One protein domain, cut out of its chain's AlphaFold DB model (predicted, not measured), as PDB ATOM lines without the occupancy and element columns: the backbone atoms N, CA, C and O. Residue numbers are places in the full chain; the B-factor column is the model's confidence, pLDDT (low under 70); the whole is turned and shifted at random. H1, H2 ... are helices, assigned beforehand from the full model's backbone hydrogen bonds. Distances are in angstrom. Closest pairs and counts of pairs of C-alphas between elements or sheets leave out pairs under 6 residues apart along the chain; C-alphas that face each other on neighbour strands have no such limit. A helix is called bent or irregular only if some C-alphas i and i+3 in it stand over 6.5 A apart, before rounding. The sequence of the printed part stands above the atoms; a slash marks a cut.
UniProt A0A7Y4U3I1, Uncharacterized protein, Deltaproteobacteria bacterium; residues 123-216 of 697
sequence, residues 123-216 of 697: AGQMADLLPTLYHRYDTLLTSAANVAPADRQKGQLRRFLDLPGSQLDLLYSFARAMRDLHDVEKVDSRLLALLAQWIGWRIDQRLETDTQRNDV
ATOM      1  N   ALA A 123      -7.492  33.260  29.444       90.19
ATOM      2  CA  ALA A 123      -8.117  34.083  30.472       90.19
ATOM      3  C   ALA A 123      -7.291  34.174  31.771       90.19
ATOM      4  O   ALA A 123      -7.243  35.235  32.393       90.19
ATOM      5  N   GLY A 124      -6.636  33.080  32.176       89.88
ATOM      6  CA  GLY A 124      -5.755  33.058  33.345       89.88
ATOM      7  C   GLY A 124      -4.469  33.818  33.078       89.88
ATOM      8  O   GLY A 124      -4.101  34.673  33.868       89.88
ATOM      9  N   GLN A 125      -3.873  33.602  31.905       92.81
ATOM     10  CA  GLN A 125      -2.682  34.339  31.481       92.81
ATOM     11  C   GLN A 125      -2.947  35.853  31.412       92.81
ATOM     12  O   GLN A 125      -2.127  36.646  31.860       92.81
ATOM     13  N   MET A 126      -4.115  36.271  30.908       92.56
ATOM     14  CA  MET A 126      -4.533  37.676  30.915       92.56
ATOM     15  C   MET A 126      -4.685  38.220  32.336       92.56
ATOM     16  O   MET A 126      -4.281  39.351  32.587       92.56
ATOM     17  N   ALA A 127      -5.247  37.432  33.259       90.88
ATOM     18  CA  ALA A 127      -5.356  37.827  34.659       90.88
ATOM     19  C   ALA A 127      -3.967  37.988  35.299       90.88
ATOM     20  O   ALA A 127      -3.724  38.995  35.959       90.88
ATOM     21  N   ASP A 128      -3.044  37.059  35.050       91.56
ATOM     22  CA  ASP A 128      -1.674  37.087  35.580       91.56
ATOM     23  C   ASP A 128      -0.872  38.306  35.089       91.56
ATOM     24  O   ASP A 128      -0.001  38.803  35.800       91.56
ATOM     25  N   LEU A 129      -1.192  38.833  33.901       94.31
ATOM     26  CA  LEU A 129      -0.593  40.058  33.357       94.31
ATOM     27  C   LEU A 129      -1.116  41.346  34.018       94.31
ATOM     28  O   LEU A 129      -0.502  42.404  33.858       94.31
ATOM     29  N   LEU A 130      -2.238  41.297  34.745       92.75
ATOM     30  CA  LEU A 130      -2.773  42.468  35.438       92.75
ATOM     31  C   LEU A 130      -2.001  42.747  36.739       92.75
ATOM     32  O   LEU A 130      -1.658  41.814  37.468       92.75
ATOM     33  N   PRO A 131      -1.787  44.027  37.107       93.88
ATOM     34  CA  PRO A 131      -1.164  44.391  38.377       93.88
ATOM     35  C   PRO A 131      -1.846  43.752  39.594       93.88
ATOM     36  O   PRO A 131      -3.075  43.681  39.663       93.88
ATOM     37  N   THR A 132      -1.061  43.401  40.620       88.75
ATOM     38  CA  THR A 132      -1.517  42.760  41.875       88.75
ATOM     39  C   THR A 132      -2.670  43.498  42.566       88.75
ATOM     40  O   THR A 132      -3.471  42.884  43.269       88.75
ATOM     41  N   LEU A 133      -2.791  44.814  42.348       91.75
ATOM     42  CA  LEU A 133      -3.900  45.617  42.862       91.75
ATOM     43  C   LEU A 133      -5.266  45.076  42.413       91.75
ATOM     44  O   LEU A 133      -6.177  45.014  43.231       91.75
ATOM     45  N   TYR A 134      -5.406  44.642  41.157       88.25
ATOM     46  CA  TYR A 134      -6.669  44.119  40.627       88.25
ATOM     47  C   TYR A 134      -7.022  42.747  41.209       88.25
ATOM     48  O   TYR A 134      -8.186  42.495  41.511       88.25
ATOM     49  N   HIS A 135      -6.017  41.906  41.466       87.25
ATOM     50  CA  HIS A 135      -6.193  40.601  42.116       87.25
ATOM     51  C   HIS A 135      -6.736  40.730  43.543       87.25
ATOM     52  O   HIS A 135      -7.568  39.931  43.963       87.25
ATOM     53  N   ARG A 136      -6.330  41.772  44.285       87.12
ATOM     54  CA  ARG A 136      -6.820  42.030  45.653       87.12
ATOM     55  C   ARG A 136      -8.330  42.281  45.704       87.12
ATOM     56  O   ARG A 136      -8.962  41.963  46.708       87.12
ATOM     57  N   TYR A 137      -8.895  42.865  44.649       86.56
ATOM     58  CA  TYR A 137     -10.319  43.196  44.581       86.56
ATOM     59  C   TYR A 137     -11.164  42.109  43.904       86.56
ATOM     60  O   TYR A 137     -12.388  42.230  43.890       86.56
ATOM     61  N   ASP A 138     -10.556  41.037  43.388       86.94
ATOM     62  CA  ASP A 138     -11.248  39.948  42.692       86.94
ATOM     63  C   ASP A 138     -11.823  38.879  43.646       86.94
ATOM     64  O   ASP A 138     -11.491  37.698  43.576       86.94
ATOM     65  N   THR A 139     -12.657  39.295  44.600       86.44
ATOM     66  CA  THR A 139     -13.101  38.453  45.730       86.44
ATOM     67  C   THR A 139     -14.562  37.998  45.657       86.44
ATOM     68  O   THR A 139     -14.986  37.169  46.463       86.44
ATOM     69  N   LEU A 140     -15.359  38.502  44.705       87.12
ATOM     70  CA  LEU A 140     -16.795  38.213  44.627       87.12
ATOM     71  C   LEU A 140     -17.061  36.862  43.954       87.12
ATOM     72  O   LEU A 140     -17.135  36.747  42.724       87.12
ATOM     73  N   LEU A 141     -17.279  35.843  44.778       87.12
ATOM     74  CA  LEU A 141     -17.752  34.520  44.366       87.12
ATOM     75  C   LEU A 141     -19.263  34.527  44.085       87.12
ATOM     76  O   LEU A 141     -19.991  35.407  44.541       87.12
ATOM     77  N   THR A 142     -19.750  33.545  43.327       83.00
ATOM     78  CA  THR A 142     -21.180  33.417  43.003       83.00
ATOM     79  C   THR A 142     -21.668  31.991  43.217       83.00
ATOM     80  O   THR A 142     -21.010  31.033  42.822       83.00
ATOM     81  N   SER A 143     -22.843  31.841  43.826       80.38
ATOM     82  CA  SER A 143     -23.549  30.561  43.979       80.38
ATOM     83  C   SER A 143     -24.688  30.394  42.970       80.38
ATOM     84  O   SER A 143     -25.448  29.428  43.054       80.38
ATOM     85  N   ALA A 144     -24.821  31.322  42.017       81.56
ATOM     86  CA  ALA A 144     -25.925  31.331  41.071       81.56
ATOM     87  C   ALA A 144     -25.975  30.025  40.257       81.56
ATOM     88  O   ALA A 144     -24.969  29.558  39.713       81.56
ATOM     89  N   ALA A 145     -27.167  29.427  40.176       74.50
ATOM     90  CA  ALA A 145     -27.370  28.117  39.555       74.50
ATOM     91  C   ALA A 145     -27.030  28.102  38.053       74.50
ATOM     92  O   ALA A 145     -26.661  27.059  37.519       74.50
ATOM     93  N   ASN A 146     -27.105  29.260  37.391       75.75
ATOM     94  CA  ASN A 146     -26.763  29.458  35.983       75.75
ATOM     95  C   ASN A 146     -25.252  29.614  35.718       75.75
ATOM     96  O   ASN A 146     -24.858  29.718  34.560       75.75
ATOM     97  N   VAL A 147     -24.405  29.621  36.753       75.38
ATOM     98  CA  VAL A 147     -22.940  29.649  36.619       75.38
ATOM     99  C   VAL A 147     -22.387  28.237  36.794       75.38
ATOM    100  O   VAL A 147     -22.765  27.518  37.732       75.38
ATOM    101  N   ALA A 148     -21.483  27.830  35.896       73.50
ATOM    102  CA  ALA A 148     -20.864  26.510  35.931       73.50
ATOM    103  C   ALA A 148     -20.101  26.300  37.256       73.50
ATOM    104  O   ALA A 148     -19.442  27.229  37.726       73.50
ATOM    105  N   PRO A 149     -20.142  25.102  37.873       78.25
ATOM    106  CA  PRO A 149     -19.520  24.857  39.179       78.25
ATOM    107  C   PRO A 149     -18.040  25.257  39.267       78.25
ATOM    108  O   PRO A 149     -17.623  25.805  40.284       78.25
ATOM    109  N   ALA A 150     -17.275  25.048  38.191       75.81
ATOM    110  CA  ALA A 150     -15.860  25.417  38.107       75.81
ATOM    111  C   ALA A 150     -15.615  26.941  38.126       75.81
ATOM    112  O   ALA A 150     -14.540  27.385  38.522       75.81
ATOM    113  N   ASP A 151     -16.609  27.746  37.745       80.00
ATOM    114  CA  ASP A 151     -16.501  29.209  37.680       80.00
ATOM    115  C   ASP A 151     -17.024  29.897  38.948       80.00
ATOM    116  O   ASP A 151     -16.730  31.066  39.189       80.00
ATOM    117  N   ARG A 152     -17.760  29.174  39.802       83.44
ATOM    118  CA  ARG A 152     -18.300  29.699  41.072       83.44
ATOM    119  C   ARG A 152     -17.211  30.099  42.064       83.44
ATOM    120  O   ARG A 152     -17.432  30.987  42.883       83.44
ATOM    121  N   GLN A 153     -16.048  29.454  41.967       84.19
ATOM    122  CA  GLN A 153     -14.871  29.707  42.802       84.19
ATOM    123  C   GLN A 153     -13.929  30.779  42.230       84.19
ATOM    124  O   GLN A 153     -12.963  31.153  42.888       84.19
ATOM    125  N   LYS A 154     -14.191  31.283  41.019       86.50
ATOM    126  CA  LYS A 154     -13.418  32.371  40.405       86.50
ATOM    127  C   LYS A 154     -13.992  33.716  40.842       86.50
ATOM    128  O   LYS A 154     -15.210  33.820  40.961       86.50
ATOM    129  N   GLY A 155     -13.164  34.743  41.032       87.69
ATOM    130  CA  GLY A 155     -13.632  36.110  41.289       87.69
ATOM    131  C   GLY A 155     -14.337  36.750  40.080       87.69
ATOM    132  O   GLY A 155     -14.367  36.195  38.977       87.69
ATOM    133  N   GLN A 156     -14.973  37.906  40.277       89.50
ATOM    134  CA  GLN A 156     -15.731  38.620  39.245       89.50
ATOM    135  C   GLN A 156     -14.902  39.072  38.031       89.50
ATOM    136  O   GLN A 156     -15.385  38.962  36.904       89.50
ATOM    137  N   LEU A 157     -13.674  39.544  38.238       89.44
ATOM    138  CA  LEU A 157     -12.736  39.939  37.190       89.44
ATOM    139  C   LEU A 157     -12.238  38.705  36.436       89.44
ATOM    140  O   LEU A 157     -12.251  38.710  35.206       89.44
ATOM    141  N   ARG A 158     -11.885  37.618  37.137       89.00
ATOM    142  CA  ARG A 158     -11.515  36.351  36.489       89.00
ATOM    143  C   ARG A 158     -12.629  35.818  35.585       89.00
ATOM    144  O   ARG A 158     -12.348  35.451  34.445       89.00
ATOM    145  N   ARG A 159     -13.885  35.831  36.055       88.38
ATOM    146  CA  ARG A 159     -15.061  35.440  35.252       88.38
ATOM    147  C   ARG A 159     -15.298  36.381  34.069       88.38
ATOM    148  O   ARG A 159     -15.699  35.923  33.005       88.38
ATOM    149  N   PHE A 160     -15.048  37.681  34.232       89.88
ATOM    150  CA  PHE A 160     -15.140  38.638  33.129       89.88
ATOM    151  C   PHE A 160     -14.094  38.352  32.044       89.88
ATOM    152  O   PHE A 160     -14.440  38.318  30.867       89.88
ATOM    153  N   LEU A 161     -12.841  38.076  32.426       91.62
ATOM    154  CA  LEU A 161     -11.761  37.732  31.493       91.62
ATOM    155  C   LEU A 161     -11.959  36.373  30.804       91.62
ATOM    156  O   LEU A 161     -11.464  36.179  29.694       91.62
ATOM    157  N   ASP A 162     -12.709  35.449  31.414       87.88
ATOM    158  CA  ASP A 162     -13.087  34.180  30.778       87.88
ATOM    159  C   ASP A 162     -13.971  34.391  29.530       87.88
ATOM    160  O   ASP A 162     -13.912  33.575  28.606       87.88
ATOM    161  N   LEU A 163     -14.730  35.495  29.437       88.75
ATOM    162  CA  LEU A 163     -15.563  35.797  28.263       88.75
ATOM    163  C   LEU A 163     -14.721  35.962  26.981       88.75
ATOM    164  O   LEU A 163     -14.908  35.163  26.063       88.75
ATOM    165  N   PRO A 164     -13.771  36.917  26.881       92.00
ATOM    166  CA  PRO A 164     -12.880  37.001  25.726       92.00
ATOM    167  C   PRO A 164     -11.840  35.872  25.705       92.00
ATOM    168  O   PRO A 164     -11.505  35.379  24.632       92.00
ATOM    169  N   GLY A 165     -11.342  35.422  26.861       91.56
ATOM    170  CA  GLY A 165     -10.273  34.423  26.915       91.56
ATOM    171  C   GLY A 165     -10.689  33.047  26.392       91.56
ATOM    172  O   GLY A 165      -9.913  32.418  25.684       91.56
ATOM    173  N   SER A 166     -11.928  32.612  26.640       89.19
ATOM    174  CA  SER A 166     -12.453  31.359  26.070       89.19
ATOM    175  C   SER A 166     -12.629  31.425  24.546       89.19
ATOM    176  O   SER A 166     -12.429  30.428  23.852       89.19
ATOM    177  N   GLN A 167     -12.940  32.603  23.991       91.62
ATOM    178  CA  GLN A 167     -12.971  32.803  22.535       91.62
ATOM    179  C   GLN A 167     -11.559  32.798  21.936       91.62
ATOM    180  O   GLN A 167     -11.352  32.248  20.854       91.62
ATOM    181  N   LEU A 168     -10.573  33.361  22.642       93.50
ATOM    182  CA  LEU A 168      -9.169  33.301  22.232       93.50
ATOM    183  C   LEU A 168      -8.616  31.871  22.288       93.50
ATOM    184  O   LEU A 168      -7.908  31.476  21.365       93.50
ATOM    185  N   ASP A 169      -8.975  31.075  23.302       93.12
ATOM    186  CA  ASP A 169      -8.609  29.651  23.391       93.12
ATOM    187  C   ASP A 169      -9.166  28.866  22.188       93.12
ATOM    188  O   ASP A 169      -8.472  28.039  21.583       93.12
ATOM    189  N   LEU A 170     -10.410  29.167  21.793       91.62
ATOM    190  CA  LEU A 170     -11.046  28.606  20.603       91.62
ATOM    191  C   LEU A 170     -10.300  29.009  19.323       91.62
ATOM    192  O   LEU A 170      -9.941  28.135  18.532       91.62
ATOM    193  N   LEU A 171     -10.015  30.301  19.130       92.69
ATOM    194  CA  LEU A 171      -9.260  30.800  17.972       92.69
ATOM    195  C   LEU A 171      -7.864  30.176  17.894       92.69
ATOM    196  O   LEU A 171      -7.437  29.752  16.821       92.69
ATOM    197  N   TYR A 172      -7.173  30.074  19.027       94.44
ATOM    198  CA  TYR A 172      -5.850  29.470  19.109       94.44
ATOM    199  C   TYR A 172      -5.884  27.975  18.768       94.44
ATOM    200  O   TYR A 172      -5.047  27.503  17.999       94.44
ATOM    201  N   SER A 173      -6.891  27.241  19.252       94.31
ATOM    202  CA  SER A 173      -7.101  25.831  18.894       94.31
ATOM    203  C   SER A 173      -7.307  25.655  17.383       94.31
ATOM    204  O   SER A 173      -6.686  24.787  16.771       94.31
ATOM    205  N   PHE A 174      -8.129  26.502  16.751       92.31
ATOM    206  CA  PHE A 174      -8.305  26.488  15.293       92.31
ATOM    207  C   PHE A 174      -7.013  26.838  14.551       92.31
ATOM    208  O   PHE A 174      -6.655  26.147  13.598       92.31
ATOM    209  N   ALA A 175      -6.269  27.848  15.008       94.25
ATOM    210  CA  ALA A 175      -4.976  28.207  14.431       94.25
ATOM    211  C   ALA A 175      -3.956  27.064  14.523       94.25
ATOM    212  O   ALA A 175      -3.212  26.811  13.574       94.25
ATOM    213  N   ARG A 176      -3.947  26.329  15.638       93.31
ATOM    214  CA  ARG A 176      -3.100  25.152  15.814       93.31
ATOM    215  C   ARG A 176      -3.518  24.013  14.889       93.31
ATOM    216  O   ARG A 176      -2.657  23.448  14.221       93.31
ATOM    217  N   ALA A 177      -4.814  23.723  14.803       91.50
ATOM    218  CA  ALA A 177      -5.347  22.681  13.930       91.50
ATOM    219  C   ALA A 177      -5.096  22.962  12.441       91.50
ATOM    220  O   ALA A 177      -4.875  22.027  11.674       91.50
ATOM    221  N   MET A 178      -5.037  24.236  12.026       90.56
ATOM    222  CA  MET A 178      -4.681  24.600  10.648       90.56
ATOM    223  C   MET A 178      -3.301  24.077  10.221       90.56
ATOM    224  O   MET A 178      -3.085  23.807   9.040       90.56
ATOM    225  N   ARG A 179      -2.370  23.884  11.165       90.19
ATOM    226  CA  ARG A 179      -1.044  23.316  10.871       90.19
ATOM    227  C   ARG A 179      -1.122  21.856  10.434       90.19
ATOM    228  O   ARG A 179      -0.273  21.427   9.662       90.19
ATOM    229  N   ASP A 180      -2.154  21.140  10.868       89.25
ATOM    230  CA  ASP A 180      -2.370  19.718  10.606       89.25
ATOM    231  C   ASP A 180      -3.319  19.482   9.414       89.25
ATOM    232  O   ASP A 180      -3.736  18.356   9.166       89.25
ATOM    233  N   LEU A 181      -3.652  20.515   8.624       88.19
ATOM    234  CA  LEU A 181      -4.534  20.361   7.458       88.19
ATOM    235  C   LEU A 181      -3.969  19.440   6.374       88.19
ATOM    236  O   LEU A 181      -4.747  18.910   5.596       88.19
ATOM    237  N   HIS A 182      -2.650  19.245   6.326       87.88
ATOM    238  CA  HIS A 182      -1.984  18.318   5.407       87.88
ATOM    239  C   HIS A 182      -1.954  16.869   5.930       87.88
ATOM    240  O   HIS A 182      -1.603  15.956   5.185       87.88
ATOM    241  N   ASP A 183      -2.294  16.653   7.203       91.19
ATOM    242  CA  ASP A 183      -2.300  15.339   7.836       91.19
ATOM    243  C   ASP A 183      -3.615  14.615   7.508       91.19
ATOM    244  O   ASP A 183      -4.695  14.954   8.009       91.19
ATOM    245  N   VAL A 184      -3.505  13.590   6.658       90.88
ATOM    246  CA  VAL A 184      -4.630  12.780   6.173       90.88
ATOM    247  C   VAL A 184      -5.385  12.095   7.310       90.88
ATOM    248  O   VAL A 184      -6.553  11.783   7.123       90.88
ATOM    249  N   GLU A 185      -4.805  11.890   8.496       89.94
ATOM    250  CA  GLU A 185      -5.498  11.245   9.622       89.94
ATOM    251  C   GLU A 185      -6.255  12.236  10.514       89.94
ATOM    252  O   GLU A 185      -7.255  11.869  11.144       89.94
ATOM    253  N   LYS A 186      -5.808  13.495  10.560       88.00
ATOM    254  CA  LYS A 186      -6.347  14.520  11.469       88.00
ATOM    255  C   LYS A 186      -7.311  15.492  10.811       88.00
ATOM    256  O   LYS A 186      -8.193  16.018  11.489       88.00
ATOM    257  N   VAL A 187      -7.152  15.734   9.512       90.50
ATOM    258  CA  VAL A 187      -7.977  16.694   8.780       90.50
ATOM    259  C   VAL A 187      -9.464  16.329   8.864       90.50
ATOM    260  O   VAL A 187      -9.838  15.153   8.888       90.50
ATOM    261  N   ASP A 188     -10.342  17.327   8.878       90.44
ATOM    262  CA  ASP A 188     -11.784  17.114   8.744       90.44
ATOM    263  C   ASP A 188     -12.116  16.410   7.414       90.44
ATOM    264  O   ASP A 188     -11.570  16.755   6.363       90.44
ATOM    265  N   SER A 189     -13.025  15.430   7.444       89.69
ATOM    266  CA  SER A 189     -13.406  14.640   6.268       89.69
ATOM    267  C   SER A 189     -13.894  15.495   5.101       89.69
ATOM    268  O   SER A 189     -13.681  15.140   3.943       89.69
ATOM    269  N   ARG A 190     -14.498  16.650   5.398       88.94
ATOM    270  CA  ARG A 190     -15.002  17.603   4.401       88.94
ATOM    271  C   ARG A 190     -13.891  18.191   3.533       88.94
ATOM    272  O   ARG A 190     -14.166  18.632   2.422       88.94
ATOM    273  N   LEU A 191     -12.653  18.191   4.024       90.56
ATOM    274  CA  LEU A 191     -11.487  18.724   3.321       90.56
ATOM    275  C   LEU A 191     -10.656  17.629   2.631       90.56
ATOM    276  O   LEU A 191      -9.751  17.961   1.869       90.56
ATOM    277  N   LEU A 192     -10.968  16.339   2.825       91.75
ATOM    278  CA  LEU A 192     -10.215  15.234   2.208       91.75
ATOM    279  C   LEU A 192     -10.197  15.320   0.680       91.75
ATOM    280  O   LEU A 192      -9.159  15.101   0.065       91.75
ATOM    281  N   ALA A 193     -11.322  15.697   0.068       90.56
ATOM    282  CA  ALA A 193     -11.399  15.869  -1.380       90.56
ATOM    283  C   ALA A 193     -10.442  16.961  -1.891       90.56
ATOM    284  O   ALA A 193      -9.870  16.809  -2.967       90.56
ATOM    285  N   LEU A 194     -10.233  18.031  -1.115       90.88
ATOM    286  CA  LEU A 194      -9.298  19.101  -1.468       90.88
ATOM    287  C   LEU A 194      -7.845  18.631  -1.344       90.88
ATOM    288  O   LEU A 194      -7.038  18.930  -2.219       90.88
ATOM    289  N   LEU A 195      -7.519  17.844  -0.313       91.38
ATOM    290  CA  LEU A 195      -6.186  17.245  -0.181       91.38
ATOM    291  C   LEU A 195      -5.875  16.255  -1.299       91.38
ATOM    292  O   LEU A 195      -4.783  16.282  -1.855       91.38
ATOM    293  N   ALA A 196      -6.832  15.408  -1.670       91.19
ATOM    294  CA  ALA A 196      -6.643  14.491  -2.787       91.19
ATOM    295  C   ALA A 196      -6.410  15.234  -4.107       91.19
ATOM    296  O   ALA A 196      -5.539  14.849  -4.882       91.19
ATOM    297  N   GLN A 197      -7.112  16.349  -4.333       90.75
ATOM    298  CA  GLN A 197      -6.893  17.186  -5.513       90.75
ATOM    299  C   GLN A 197      -5.466  17.741  -5.598       90.75
ATOM    300  O   GLN A 197      -4.959  17.885  -6.709       90.75
ATOM    301  N   TRP A 198      -4.792  18.003  -4.471       89.75
ATOM    302  CA  TRP A 198      -3.400  18.481  -4.483       89.75
ATOM    303  C   TRP A 198      -2.431  17.474  -5.105       89.75
ATOM    304  O   TRP A 198      -1.446  17.877  -5.718       89.75
ATOM    305  N   ILE A 199      -2.724  16.178  -4.983       88.56
ATOM    306  CA  ILE A 199      -1.946  15.097  -5.600       88.56
ATOM    307  C   ILE A 199      -2.597  14.562  -6.886       88.56
ATOM    308  O   ILE A 199      -2.193  13.520  -7.389       88.56
ATOM    309  N   GLY A 200      -3.618  15.248  -7.416       86.25
ATOM    310  CA  GLY A 200      -4.357  14.813  -8.605       86.25
ATOM    311  C   GLY A 200      -5.221  13.561  -8.399       86.25
ATOM    312  O   GLY A 200      -5.693  12.984  -9.378       86.25
ATOM    313  N   TRP A 201      -5.457  13.145  -7.153       88.31
ATOM    314  CA  TRP A 201      -6.200  11.933  -6.818       88.31
ATOM    315  C   TRP A 201      -7.709  12.181  -6.737       88.31
ATOM    316  O   TRP A 201      -8.177  13.193  -6.209       88.31
ATOM    317  N   ARG A 202      -8.498  11.222  -7.234       83.31
ATOM    318  CA  ARG A 202      -9.966  11.257  -7.190       83.31
ATOM    319  C   ARG A 202     -10.487  10.249  -6.169       83.31
ATOM    320  O   ARG A 202     -10.430   9.045  -6.408       83.31
ATOM    321  N   ILE A 203     -11.033  10.758  -5.068       84.12
ATOM    322  CA  ILE A 203     -11.658   9.947  -4.014       84.12
ATOM    323  C   ILE A 203     -13.072   9.520  -4.437       84.12
ATOM    324  O   ILE A 203     -13.851  10.346  -4.924       84.12
ATOM    325  N   ASP A 204     -13.443   8.266  -4.166       80.81
ATOM    326  CA  ASP A 204     -14.847   7.844  -4.193       80.81
ATOM    327  C   ASP A 204     -15.583   8.287  -2.914       80.81
ATOM    328  O   ASP A 204     -15.425   7.718  -1.833       80.81
ATOM    329  N   GLN A 205     -16.439   9.302  -3.052       82.38
ATOM    330  CA  GLN A 205     -17.229   9.863  -1.950       82.38
ATOM    331  C   GLN A 205     -18.339   8.928  -1.436       82.38
ATOM    332  O   GLN A 205     -18.981   9.238  -0.433       82.38
ATOM    333  N   ARG A 206     -18.598   7.794  -2.104       80.75
ATOM    334  CA  ARG A 206     -19.586   6.793  -1.661       80.75
ATOM    335  C   ARG A 206     -19.065   5.918  -0.521       80.75
ATOM    336  O   ARG A 206     -19.874   5.320   0.198       80.75
ATOM    337  N   LEU A 207     -17.742   5.826  -0.388       84.81
ATOM    338  CA  LEU A 207     -17.056   5.053   0.645       84.81
ATOM    339  C   LEU A 207     -17.083   5.789   1.989       84.81
ATOM    340  O   LEU A 207     -17.278   7.002   2.044       84.81
ATOM    341  N   GLU A 208     -16.884   5.061   3.085       88.94
ATOM    342  CA  GLU A 208     -16.780   5.674   4.413       88.94
ATOM    343  C   GLU A 208     -15.454   6.441   4.562       88.94
ATOM    344  O   GLU A 208     -14.472   6.185   3.862       88.94
ATOM    345  N   THR A 209     -15.433   7.435   5.452       90.81
ATOM    346  CA  THR A 209     -14.328   8.403   5.558       90.81
ATOM    347  C   THR A 209     -12.974   7.752   5.843       90.81
ATOM    348  O   THR A 209     -11.963   8.202   5.319       90.81
ATOM    349  N   ASP A 210     -12.934   6.696   6.647       89.88
ATOM    350  CA  ASP A 210     -11.714   5.933   6.924       89.88
ATOM    351  C   ASP A 210     -11.161   5.257   5.665       89.88
ATOM    352  O   ASP A 210      -9.959   5.315   5.409       89.88
ATOM    353  N   THR A 211     -12.030   4.682   4.831       88.50
ATOM    354  CA  THR A 211     -11.621   4.137   3.530       88.50
ATOM    355  C   THR A 211     -11.088   5.234   2.609       88.50
ATOM    356  O   THR A 211     -10.054   5.043   1.979       88.50
ATOM    357  N   GLN A 212     -11.737   6.402   2.575       90.75
ATOM    358  CA  GLN A 212     -11.265   7.548   1.787       90.75
ATOM    359  C   GLN A 212      -9.884   8.045   2.248       90.75
ATOM    360  O   GLN A 212      -9.051   8.388   1.414       90.75
ATOM    361  N   ARG A 213      -9.613   8.067   3.561       92.19
ATOM    362  CA  ARG A 213      -8.291   8.432   4.105       92.19
ATOM    363  C   ARG A 213      -7.209   7.455   3.671       92.19
ATOM    364  O   ARG A 213      -6.163   7.890   3.196       92.19
ATOM    365  N   ASN A 214      -7.480   6.155   3.791       89.81
ATOM    366  CA  ASN A 214      -6.560   5.122   3.315       89.81
ATOM    367  C   ASN A 214      -6.279   5.294   1.812       89.81
ATOM    368  O   ASN A 214      -5.122   5.279   1.413       89.81
ATOM    369  N   ASP A 215      -7.306   5.571   1.005       86.62
ATOM    370  CA  ASP A 215      -7.166   5.787  -0.441       86.62
ATOM    371  C   ASP A 215      -6.222   6.960  -0.774       86.62
ATOM    372  O   ASP A 215      -5.340   6.830  -1.619       86.62
ATOM    373  N   VAL A 216      -6.337   8.090  -0.064       91.00
ATOM    374  CA  VAL A 216      -5.426   9.240  -0.240       91.00
ATOM    375  C   VAL A 216      -4.008   8.923   0.234       91.00
ATOM    376  O   VAL A 216      -3.041   9.326  -0.411       91.00
TER     377      VAL A 216
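What this domain is: This is residues 123 to 216 of the 697 residues of an uncharacterized protein of Deltaproteobacteria bacterium (UniProt A0A7Y4U3I1). What shape do these atoms make? A long helix, H3, forms the shaft of a dumbbell: H1, H2 and the long loop of residues 138 to 155 gather at one end, and H4 and H5, side by side, make a small head beyond the other. Residues 170 to 176 of H3 stand free between them. What is printed? The printed part has 94 residues with five named helices, H1 to H5 along the chain, and no named strand: all helix. It is extended, with a radius of gyration of the C-alphas of 21.8 A and spans of 61 by 30 by 14 A, only just a rod.

Where its parts are: Where do the first helices lie? H1 is residues 123 to 128, with C-alpha 123 at (-8.117, 34.083, 30.472), and H2 is residues 132 to 137. Where do the others run? H3, residues 156 to 178, is 33.7 A long with a kink of 37 degrees near residue 164. H4, residues 189 to 198, is 15.2 A long and irregular: C-alphas 190 and 193 are 7.0 A apart. H5, residues 209 to 216, ends with C-alpha 216 at (-5.426, 9.240, -0.240).

How they stand to each other: What meets H3? H1 touches residues 158 to 166 of H3 alone, at a steep tilt of 62 degrees, opposite ways; their closest C-alphas, Ala 123 and Gly 165, are 4.2 A apart. H2 touches no helix but is near H3. What stands at the other end? H4 touches H5 at a shallow tilt of 10 degrees, the same way; their closest C-alphas, Ala 196 and Val 216, are 6.0 A apart. H3 is apart from both. How do the backbones run? Every O i to N i+4 pair is within hydrogen-bond range in H1 and H5, against 1 of 2 in H2, 16 of 19 in H3 and 4 of 6 in H4.

The domain as a whole: How far does it reach? The two C-alphas farthest apart, those of Leu 133 and Asp 204, are 61.3 A apart. Is it continuous and confident? The printed part has no cut, the link from H2 to H3 is long, and no printed residue is under 70 in pLDDT.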